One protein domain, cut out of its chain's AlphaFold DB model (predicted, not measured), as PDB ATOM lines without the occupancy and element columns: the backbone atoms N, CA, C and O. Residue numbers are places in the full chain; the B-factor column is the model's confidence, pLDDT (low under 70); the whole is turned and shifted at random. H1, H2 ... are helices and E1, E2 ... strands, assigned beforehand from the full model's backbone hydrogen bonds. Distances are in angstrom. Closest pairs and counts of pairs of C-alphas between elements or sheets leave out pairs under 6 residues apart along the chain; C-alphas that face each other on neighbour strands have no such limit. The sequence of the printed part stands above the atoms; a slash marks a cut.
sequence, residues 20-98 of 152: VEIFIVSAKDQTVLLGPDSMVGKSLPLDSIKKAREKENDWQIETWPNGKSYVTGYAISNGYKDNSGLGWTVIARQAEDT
ATOM      1  N   VAL A  20     234.849 362.492 200.427       65.50
ATOM      2  CA  VAL A  20     235.544 362.672 199.142       65.50
ATOM      3  C   VAL A  20     236.940 363.215 199.398       65.50
ATOM      4  O   VAL A  20     237.115 364.388 199.729       65.50
ATOM      5  N   GLU A  21     237.941 362.363 199.209       77.25
ATOM      6  CA  GLU A  21     239.341 362.759 199.278       77.25
ATOM      7  C   GLU A  21     239.842 363.087 197.872       77.25
ATOM      8  O   GLU A  21     239.664 362.314 196.928       77.25
ATOM      9  N   ILE A  22     240.467 364.255 197.732       78.19
ATOM     10  CA  ILE A  22     240.994 364.745 196.460       78.19
ATOM     11  C   ILE A  22     242.512 364.598 196.476       78.19
ATOM     12  O   ILE A  22     243.179 365.008 197.426       78.19
ATOM     13  N   PHE A  23     243.043 364.049 195.393       82.06
ATOM     14  CA  PHE A  23     244.455 363.860 195.133       82.06
ATOM     15  C   PHE A  23     244.831 364.613 193.863       82.06
ATOM     16  O   PHE A  23     244.106 364.597 192.868       82.06
ATOM     17  N   ILE A  24     245.994 365.249 193.883       80.62
ATOM     18  CA  ILE A  24     246.636 365.784 192.685       80.62
ATOM     19  C   ILE A  24     247.871 364.938 192.452       80.62
ATOM     20  O   ILE A  24     248.745 364.861 193.317       80.62
ATOM     21  N   VAL A  25     247.933 364.299 191.293       83.69
ATOM     22  CA  VAL A  25     249.018 363.395 190.929       83.69
ATOM     23  C   VAL A  25     249.776 363.954 189.736       83.69
ATOM     24  O   VAL A  25     249.193 364.446 188.768       83.69
ATOM     25  N   SER A  26     251.100 363.892 189.811       79.69
ATOM     26  CA  SER A  26     251.978 364.301 188.723       79.69
ATOM     27  C   SER A  26     251.884 363.336 187.537       79.69
ATOM     28  O   SER A  26     252.015 362.122 187.697       79.69
ATOM     29  N   ALA A  27     251.726 363.865 186.319       69.69
ATOM     30  CA  ALA A  27     251.701 363.048 185.101       69.69
ATOM     31  C   ALA A  27     253.036 362.377 184.768       69.69
ATOM     32  O   ALA A  27     253.044 361.417 183.997       69.69
ATOM     33  N   LYS A  28     254.160 362.892 185.280       70.06
ATOM     34  CA  LYS A  28     255.493 362.422 184.883       70.06
ATOM     35  C   LYS A  28     255.883 361.137 185.613       70.06
ATOM     36  O   LYS A  28     256.364 360.194 184.997       70.06
ATOM     37  N   ASP A  29     255.657 361.116 186.916       73.00
ATOM     38  CA  ASP A  29     256.173 360.129 187.870       73.00
ATOM     39  C   ASP A  29     255.071 359.482 188.725       73.00
ATOM     40  O   ASP A  29     255.355 358.617 189.551       73.00
ATOM     41  N   GLN A  30     253.804 359.854 188.503       77.88
ATOM     42  CA  GLN A  30     252.645 359.343 189.247       77.88
ATOM     43  C   GLN A  30     252.756 359.596 190.756       77.88
ATOM     44  O   GLN A  30     252.162 358.888 191.567       77.88
ATOM     45  N   THR A  31     253.524 360.614 191.139       83.12
ATOM     46  CA  THR A  31     253.714 361.003 192.532       83.12
ATOM     47  C   THR A  31     252.548 361.865 192.989       83.12
ATOM     48  O   THR A  31     252.143 362.804 192.297       83.12
ATOM     49  N   VAL A  32     252.013 361.563 194.170       84.38
ATOM     50  CA  VAL A  32     250.989 362.384 194.819       84.38
ATOM     51  C   VAL A  32     251.623 363.705 195.248       84.38
ATOM     52  O   VAL A  32     252.475 363.743 196.133       84.38
ATOM     53  N   LEU A  33     251.203 364.796 194.617       79.12
ATOM     54  CA  LEU A  33     251.647 366.153 194.933       79.12
ATOM     55  C   LEU A  33     250.799 366.774 196.043       79.12
ATOM     56  O   LEU A  33     251.301 367.551 196.850       79.12
ATOM     57  N   LEU A  34     249.509 366.436 196.071       79.69
ATOM     58  CA  LEU A  34     248.557 366.937 197.053       79.69
ATOM     59  C   LEU A  34     247.566 365.829 197.398       79.69
ATOM     60  O   LEU A  34     247.108 365.115 196.510       79.69
ATOM     61  N   GLY A  35     247.260 365.678 198.680       79.44
ATOM     62  CA  GLY A  35     246.400 364.631 199.219       79.44
ATOM     63  C   GLY A  35     246.604 364.513 200.732       79.44
ATOM     64  O   GLY A  35     247.247 365.382 201.320       79.44
ATOM     65  N   PRO A  36     246.090 363.455 201.375       74.50
ATOM     66  CA  PRO A  36     246.358 363.167 202.779       74.50
ATOM     67  C   PRO A  36     247.864 363.069 203.049       74.50
ATOM     68  O   PRO A  36     248.588 362.448 202.264       74.50
ATOM     69  N   ASP A  37     248.322 363.620 204.176       71.75
ATOM     70  CA  ASP A  37     249.748 363.727 204.535       71.75
ATOM     71  C   ASP A  37     250.500 362.386 204.465       71.75
ATOM     72  O   ASP A  37     251.691 362.336 204.174       71.75
ATOM     73  N   SER A  38     249.797 361.269 204.673       74.94
ATOM     74  CA  SER A  38     250.351 359.914 204.609       74.94
ATOM     75  C   SER A  38     250.705 359.431 203.193       74.94
ATOM     76  O   SER A  38     251.385 358.407 203.054       74.94
ATOM     77  N   MET A  39     250.243 360.130 202.154       74.00
ATOM     78  CA  MET A  39     250.340 359.727 200.747       74.00
ATOM     79  C   MET A  39     251.109 360.726 199.879       74.00
ATOM     80  O   MET A  39     251.580 360.335 198.814       74.00
ATOM     81  N   VAL A  40     251.274 361.977 200.318       81.31
ATOM     82  CA  VAL A  40     252.064 362.990 199.597       81.31
ATOM     83  C   VAL A  40     253.511 362.511 199.422       81.31
ATOM     84  O   VAL A  40     254.127 361.988 200.349       81.31
ATOM     85  N   GLY A  41     254.051 362.655 198.211       77.19
ATOM     86  CA  GLY A  41     255.403 362.223 197.846       77.19
ATOM     87  C   GLY A  41     255.544 360.732 197.515       77.19
ATOM     88  O   GLY A  41     256.626 360.307 197.116       77.19
ATOM     89  N   LYS A  42     254.478 359.928 197.637       81.56
ATOM     90  CA  LYS A  42     254.484 358.515 197.232       81.56
ATOM     91  C   LYS A  42     254.012 358.355 195.791       81.56
ATOM     92  O   LYS A  42     253.133 359.086 195.333       81.56
ATOM     93  N   SER A  43     254.579 357.369 195.095       81.31
ATOM     94  CA  SER A  43     254.090 356.955 193.780       81.31
ATOM     95  C   SER A  43     252.780 356.187 193.937       81.31
ATOM     96  O   SER A  43     252.659 355.314 194.800       81.31
ATOM     97  N   LEU A  44     251.798 356.533 193.112       81.12
ATOM     98  CA  LEU A  44     250.464 355.961 193.120       81.12
ATOM     99  C   LEU A  44     250.193 355.339 191.741       81.12
ATOM    100  O   LEU A  44     249.712 356.031 190.848       81.12
ATOM    101  N   PRO A  45     250.532 354.053 191.533       80.19
ATOM    102  CA  PRO A  45     250.354 353.388 190.249       80.19
ATOM    103  C   PRO A  45     248.914 352.891 190.089       80.19
ATOM    104  O   PRO A  45     248.631 351.714 190.298       80.19
ATOM    105  N   LEU A  46     248.000 353.793 189.737       81.75
ATOM    106  CA  LEU A  46     246.600 353.457 189.455       81.75
ATOM    107  C   LEU A  46     246.341 353.401 187.951       81.75
ATOM    108  O   LEU A  46     246.923 354.163 187.169       81.75
ATOM    109  N   ASP A  47     245.428 352.524 187.538       81.81
ATOM    110  CA  ASP A  47     245.025 352.428 186.136       81.81
ATOM    111  C   ASP A  47     244.185 353.638 185.722       81.81
ATOM    112  O   ASP A  47     244.260 354.068 184.570       81.81
ATOM    113  N   SER A  48     243.486 354.274 186.670       77.81
ATOM    114  CA  SER A  48     242.775 355.538 186.440       77.81
ATOM    115  C   SER A  48     243.714 356.648 185.980       77.81
ATOM    116  O   SER A  48     243.364 357.433 185.108       77.81
ATOM    117  N   ILE A  49     244.949 356.691 186.487       76.44
ATOM    118  CA  ILE A  49     245.959 357.693 186.103       76.44
ATOM    119  C   ILE A  49     246.481 357.444 184.686       76.44
ATOM    120  O   ILE A  49     246.889 358.378 183.988       76.44
ATOM    121  N   LYS A  50     246.512 356.180 184.250       79.00
ATOM    122  CA  LYS A  50     246.873 355.824 182.874       79.00
ATOM    123  C   LYS A  50     245.750 356.220 181.914       79.00
ATOM    124  O   LYS A  50     246.022 356.963 180.980       79.00
ATOM    125  N   LYS A  51     244.503 355.847 182.217       74.94
ATOM    126  CA  LYS A  51     243.322 356.199 181.409       74.94
ATOM    127  C   LYS A  51     243.059 357.705 181.357       74.94
ATOM    128  O   LYS A  51     242.786 358.247 180.294       74.94
ATOM    129  N   ALA A  52     243.265 358.414 182.468       72.88
ATOM    130  CA  ALA A  52     243.198 359.874 182.489       72.88
ATOM    131  C   ALA A  52     244.156 360.505 181.469       72.88
ATOM    132  O   ALA A  52     243.806 361.486 180.818       72.88
ATOM    133  N   ARG A  53     245.362 359.934 181.299       71.00
ATOM    134  CA  ARG A  53     246.367 360.398 180.324       71.00
ATOM    135  C   ARG A  53     245.966 360.196 178.873       71.00
ATOM    136  O   ARG A  53     246.406 360.970 178.026       71.00
ATOM    137  N   GLU A  54     245.073 359.258 178.605       73.81
ATOM    138  CA  GLU A  54     244.473 359.046 177.286       73.81
ATOM    139  C   GLU A  54     243.359 360.074 176.980       73.81
ATOM    140  O   GLU A  54     242.708 359.993 175.945       73.81
ATOM    141  N   LYS A  55     243.221 361.117 177.822       65.25
ATOM    142  CA  LYS A  55     242.239 362.220 177.740       65.25
ATOM    143  C   LYS A  55     240.787 361.791 177.929       65.25
ATOM    144  O   LYS A  55     239.875 362.556 177.610       65.25
ATOM    145  N   GLU A  56     240.567 360.621 178.501       67.69
ATOM    146  CA  GLU A  56     239.248 360.206 178.943       67.69
ATOM    147  C   GLU A  56     239.029 360.739 180.362       67.69
ATOM    148  O   GLU A  56     239.805 360.460 181.274       67.69
ATOM    149  N   ASN A  57     238.006 361.575 180.542       75.19
ATOM    150  CA  ASN A  57     237.516 361.923 181.871       75.19
ATOM    151  C   ASN A  57     236.421 360.916 182.199       75.19
ATOM    152  O   ASN A  57     235.356 360.961 181.582       75.19
ATOM    153  N   ASP A  58     236.685 360.020 183.139       77.50
ATOM    154  CA  ASP A  58     235.740 358.974 183.512       77.50
ATOM    155  C   ASP A  58     235.911 358.609 184.995       77.50
ATOM    156  O   ASP A  58     236.688 359.219 185.742       77.50
ATOM    157  N   TRP A  59     235.147 357.628 185.446       81.81
ATOM    158  CA  TRP A  59     235.220 357.076 186.785       81.81
ATOM    159  C   TRP A  59     235.317 355.555 186.710       81.81
ATOM    160  O   TRP A  59     234.750 354.913 185.832       81.81
ATOM    161  N   GLN A  60     236.037 354.958 187.653       81.44
ATOM    162  CA  GLN A  60     236.107 353.506 187.765       81.44
ATOM    163  C   GLN A  60     236.271 353.067 189.214       81.44
ATOM    164  O   GLN A  60     236.737 353.823 190.067       81.44
ATOM    165  N   ILE A  61     235.898 351.822 189.492       82.94
ATOM    166  CA  ILE A  61     236.189 351.176 190.770       82.94
ATOM    167  C   ILE A  61     237.546 350.494 190.634       82.94
ATOM    168  O   ILE A  61     237.738 349.669 189.742       82.94
ATOM    169  N   GLU A  62     238.487 350.836 191.508       82.88
ATOM    170  CA  GLU A  62     239.805 350.201 191.524       82.88
ATOM    171  C   GLU A  62     240.294 349.948 192.950       82.88
ATOM    172  O   GLU A  62     239.895 350.624 193.905       82.88
ATOM    173  N   THR A  63     241.154 348.941 193.095       83.25
ATOM    174  CA  THR A  63     241.792 348.610 194.372       83.25
ATOM    175  C   THR A  63     243.020 349.484 194.563       83.25
ATOM    176  O   THR A  63     243.934 349.485 193.740       83.25
ATOM    177  N   TRP A  64     243.048 350.231 195.659       84.75
ATOM    178  CA  TRP A  64     244.157 351.121 195.984       84.75
ATOM    179  C   TRP A  64     245.293 350.363 196.694       84.75
ATOM    180  O   TRP A  64     245.074 349.265 197.206       84.75
ATOM    181  N   PRO A  65     246.505 350.945 196.814       79.56
ATOM    182  CA  PRO A  65     247.648 350.302 197.482       79.56
ATOM    183  C   PRO A  65     247.419 349.887 198.947       79.56
ATOM    184  O   PRO A  65     248.220 349.156 199.517       79.56
ATOM    185  N   ASN A  66     246.342 350.363 199.571       75.12
ATOM    186  CA  ASN A  66     245.913 349.957 200.908       75.12
ATOM    187  C   ASN A  66     245.052 348.675 200.917       75.12
ATOM    188  O   ASN A  66     244.579 348.282 201.979       75.12
ATOM    189  N   GLY A  67     244.820 348.054 199.757       74.94
ATOM    190  CA  GLY A  67     244.022 346.837 199.604       74.94
ATOM    191  C   GLY A  67     242.508 347.053 199.651       74.94
ATOM    192  O   GLY A  67     241.767 346.075 199.640       74.94
ATOM    193  N   LYS A  68     242.031 348.303 199.705       77.50
ATOM    194  CA  LYS A  68     240.598 348.629 199.687       77.50
ATOM    195  C   LYS A  68     240.152 349.088 198.298       77.50
ATOM    196  O   LYS A  68     240.905 349.760 197.589       77.50
ATOM    197  N   SER A  69     238.916 348.754 197.940       77.88
ATOM    198  CA  SER A  69     238.256 349.233 196.723       77.88
ATOM    199  C   SER A  69     237.685 350.631 196.936       77.88
ATOM    200  O   SER A  69     237.073 350.919 197.966       77.88
ATOM    201  N   TYR A  70     237.900 351.509 195.960       79.06
ATOM    202  CA  TYR A  70     237.367 352.868 195.970       79.06
ATOM    203  C   TYR A  70     236.751 353.207 194.622       79.06
ATOM    204  O   TYR A  70     237.316 352.889 193.571       79.06
ATOM    205  N   VAL A  71     235.642 353.947 194.661       80.50
ATOM    206  CA  VAL A  71     235.151 354.653 193.478       80.50
ATOM    207  C   VAL A  71     236.108 355.812 193.226       80.50
ATOM    208  O   VAL A  71     236.243 356.709 194.061       80.50
ATOM    209  N   THR A  72     236.798 355.760 192.091       83.50
ATOM    210  CA  THR A  72     237.878 356.676 191.741       83.50
ATOM    211  C   THR A  72     237.530 357.411 190.454       83.50
ATOM    212  O   THR A  72     237.528 356.835 189.367       83.50
ATOM    213  N   GLY A  73     237.200 358.695 190.586       81.75
ATOM    214  CA  GLY A  73     236.990 359.602 189.460       81.75
ATOM    215  C   GLY A  73     238.300 360.270 189.066       81.75
ATOM    216  O   GLY A  73     239.043 360.723 189.940       81.75
ATOM    217  N   TYR A  74     238.577 360.354 187.768       81.38
ATOM    218  CA  TYR A  74     239.807 360.946 187.258       81.38
ATOM    219  C   TYR A  74     239.528 361.976 186.166       81.38
ATOM    220  O   TYR A  74     238.696 361.782 185.282       81.38
ATOM    221  N   ALA A  75     240.245 363.094 186.232       76.06
ATOM    222  CA  ALA A  75     240.194 364.127 185.210       76.06
ATOM    223  C   ALA A  75     241.577 364.740 184.996       76.06
ATOM    224  O   ALA A  75     242.305 365.030 185.953       76.06
ATOM    225  N   ILE A  76     241.930 364.984 183.734       72.56
ATOM    226  CA  ILE A  76     243.113 365.783 183.416       72.56
ATOM    227  C   ILE A  76     242.812 367.257 183.658       72.56
ATOM    228  O   ILE A  76     241.842 367.814 183.137       72.56
ATOM    229  N   SER A  77     243.692 367.924 184.406       62.88
ATOM    230  CA  SER A  77     243.689 369.378 184.453       62.88
ATOM    231  C   SER A  77     244.323 369.918 183.170       62.88
ATOM    232  O   SER A  77     245.545 370.009 183.044       62.88
ATOM    233  N   ASN A  78     243.485 370.286 182.199       55.00
ATOM    234  CA  ASN A  78     243.919 371.171 181.125       55.00
ATOM    235  C   ASN A  78     244.164 372.548 181.752       55.00
ATOM    236  O   ASN A  78     243.252 373.140 182.332       55.00
ATOM    237  N   GLY A  79     245.412 373.013 181.700       50.91
ATOM    238  CA  GLY A  79     245.837 374.274 182.304       50.91
ATOM    239  C   GLY A  79     244.922 375.446 181.935       50.91
ATOM    240  O   GLY A  79     244.386 375.523 180.830       50.91
ATOM    241  N   TYR A  80     244.714 376.352 182.886       40.94
ATOM    242  CA  TYR A  80     243.872 377.527 182.695       40.94
ATOM    243  C   TYR A  80     244.732 378.701 182.189       40.94
ATOM    244  O   TYR A  80     245.605 379.180 182.916       40.94
ATOM    245  N   LYS A  81     244.455 379.184 180.968       51.53
ATOM    246  CA  LYS A  81     245.157 380.288 180.266       51.53
ATOM    247  C   LYS A  81     246.641 379.989 179.949       51.53
ATOM    248  O   LYS A  81     246.933 378.908 179.458       51.53
ATOM    249  N   ASP A  82     247.555 380.936 180.190       41.50
ATOM    250  CA  ASP A  82     248.978 380.910 179.784       41.50
ATOM    251  C   ASP A  82     249.867 379.937 180.574       41.50
ATOM    252  O   ASP A  82     251.070 379.848 180.340       41.50
ATOM    253  N   ASN A  83     249.294 379.179 181.506       46.47
ATOM    254  CA  ASN A  83     250.010 378.095 182.156       46.47
ATOM    255  C   ASN A  83     249.702 376.807 181.406       46.47
ATOM    256  O   ASN A  83     248.685 376.165 181.675       46.47
ATOM    257  N   SER A  84     250.595 376.440 180.482       47.06
ATOM    258  CA  SER A  84     250.681 375.094 179.913       47.06
ATOM    259  C   SER A  84     250.561 374.100 181.060       47.06
ATOM    260  O   SER A  84     251.473 373.988 181.882       47.06
ATOM    261  N   GLY A  85     249.385 373.481 181.185       53.38
ATOM    262  CA  GLY A  85     249.044 372.651 182.331       53.38
ATOM    263  C   GLY A  85     250.168 371.659 182.572       53.38
ATOM    264  O   GLY A  85     250.588 370.966 181.649       53.38
ATOM    265  N   LEU A  86     250.666 371.594 183.802       59.59
ATOM    266  CA  LEU A  86     251.799 370.751 184.201       59.59
ATOM    267  C   LEU A  86     251.482 369.235 184.117       59.59
ATOM    268  O   LEU A  86     252.194 368.404 184.676       59.59
ATOM    269  N   GLY A  87     250.403 368.875 183.413       60.84
ATOM    270  CA  GLY A  87     249.919 367.526 183.173       60.84
ATOM    271  C   GLY A  87     249.251 366.890 184.383       60.84
ATOM    272  O   GLY A  87     249.047 365.687 184.386       60.84
ATOM    273  N   TRP A  88     248.950 367.635 185.442       71.44
ATOM    274  CA  TRP A  88     248.484 367.020 186.680       71.44
ATOM    275  C   TRP A  88     247.107 366.369 186.524       71.44
ATOM    276  O   TRP A  88     246.154 366.983 186.035       71.44
ATOM    277  N   THR A  89     247.013 365.125 186.985       73.69
ATOM    278  CA  THR A  89     245.765 364.370 187.049       73.69
ATOM    279  C   THR A  89     245.125 364.629 188.400       73.69
ATOM    280  O   THR A  89     245.736 364.389 189.444       73.69
ATOM    281  N   VAL A  90     243.890 365.125 188.386       78.50
ATOM    282  CA  VAL A  90     243.075 365.227 189.594       78.50
ATOM    283  C   VAL A  90     242.342 363.907 189.756       78.50
ATOM    284  O   VAL A  90     241.638 363.465 188.848       78.50
ATOM    285  N   ILE A  91     242.517 363.285 190.912       78.56
ATOM    286  CA  ILE A  91     241.851 362.044 191.283       78.56
ATOM    287  C   ILE A  91     240.988 362.346 192.495       78.56
ATOM    288  O   ILE A  91     241.479 362.850 193.500       78.56
ATOM    289  N   ALA A  92     239.704 362.037 192.424       78.94
ATOM    290  CA  ALA A  92     238.833 362.053 193.585       78.94
ATOM    291  C   ALA A  92     238.493 360.608 193.938       78.94
ATOM    292  O   ALA A  92     238.025 359.865 193.075       78.94
ATOM    293  N   ARG A  93     238.720 360.211 195.192       75.19
ATOM    294  CA  ARG A  93     238.297 358.900 195.690       75.19
ATOM    295  C   ARG A  93     237.202 359.064 196.730       75.19
ATOM    296  O   ARG A  93     237.274 359.952 197.583       75.19
ATOM    297  N   GLN A  94     236.231 358.167 196.678       69.00
ATOM    298  CA  GLN A  94     235.223 358.010 197.714       69.00
ATOM    299  C   GLN A  94     235.280 356.580 198.248       69.00
ATOM    300  O   GLN A  94     235.255 355.619 197.476       69.00
ATOM    301  N   ALA A  95     235.405 356.440 199.570       63.53
ATOM    302  CA  ALA A  95     235.395 355.135 200.218       63.53
ATOM    303  C   ALA A  95     234.008 354.498 200.079       63.53
ATOM    304  O   ALA A  95     233.005 355.088 200.496       63.53
ATOM    305  N   GLU A  96     233.964 353.292 199.512       53.12
ATOM    306  CA  GLU A  96     232.744 352.494 199.334       53.12
ATOM    307  C   GLU A  96     232.029 352.257 200.678       53.12
ATOM    308  O   GLU A  96     230.810 352.418 200.767       53.12
ATOM    309  N   ASP A  97     232.810 352.064 201.753       49.75
ATOM    310  CA  ASP A  97     232.347 351.936 203.146       49.75
ATOM    311  C   ASP A  97     231.450 353.109 203.601       49.75
ATOM    312  O   ASP A  97     230.599 352.942 204.469       49.75
ATOM    313  N   THR A  98     231.586 354.295 203.000       49.94
ATOM    314  CA  THR A  98     230.796 355.496 203.340       49.94
ATOM    315  C   THR A  98     229.737 355.886 202.310       49.94
ATOM    316  O   THR A  98     228.880 356.716 202.610       49.94
TER     317      THR A  98
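AT A GLANCE: This is residues 20 to 98 of the 152 residues of an uncharacterized protein of Bacillus idriensis (UniProt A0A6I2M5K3). A strongly twisted sheet of five antiparallel strands has one short helix, H1, packed on one face, running along the strands and mainly over E4. The long loop of the hairpin E4 and E5, residues 77 to 88, reaches out beyond the sheet with its tip near Lys 81 and makes much of the length, while residues 35 to 46 lead from E2, at one edge, to H1. The printed part has 79 residues, with named elements in the order E1 E2 H1 E3 E4 E5, and the sheet's order is E2 E1 E5 E4 E3. Its class is mostly strand, though under half of the residues are in named elements. It is compact, with a radius of gyration of the C-alphas of 12.2 A, yet elongated in outline, with spans of 41 by 25 by 19 A.

HOW THE PARTS SIT: The inner strands are E1, residues 20 to 25, E5, residues 89 to 95, and E4, residues 69 to 76; the edge strands are E2, residues 32 to 34, and E3, residues 58 to 63. E5 and E4 are antiparallel at 157 degrees, with N 73 and O 92 within hydrogen-bond range at 2.9 A. On the other side of E5, E1 is antiparallel to it at 152 degrees, with N 23 and O 91 at 2.7 A. E2 and E1 form a hairpin at 119 degrees, with N 33 and O 24 at 2.8 A. E3, E4 and E5 form a meander, each strand the antiparallel neighbour of the one before; E3 and E4 stand at 143 degrees, with N 72 and O 60 at 2.8 A. H1, residues 47 to 53, is on the sheet at a height of 6.9 A, and its line stands at 8 degrees to E4 on the local plane. It lies over E4, with 5 of its 7 C-alphas, and only just not over E5, with 2. Its closest C-alphas to E4 are those of Ala 52 and Ala 75, 5.9 A. Every O i to N i+4 pair in H1 is within hydrogen-bond range. E1 and E3 are apart.

IN THESE COORDINATES: E4 is the longest strand, 21.8 A from C-alpha 69 to C-alpha 76 at (243.113, 365.783, 183.416). E5 measures 19.1 A, E3 16.2 A, E1 15.8 A, H1 10.0 A and E2 5.6 A. E1 begins at C-alpha 20, (235.544, 362.672, 199.142), and E5 ends at C-alpha 95, (235.395, 355.135, 200.218).

THE WHOLE: The two C-alphas farthest apart, those of Asp 82 and Asp 97, are 40.8 A apart. The printed part has no cut; its long links are E2 to H1 and E4 to E5, 12 residues each. The mean pLDDT of the printed part is 72.7, and 20 residues are under 70, among them residues 77 to 87 and 94 to 98.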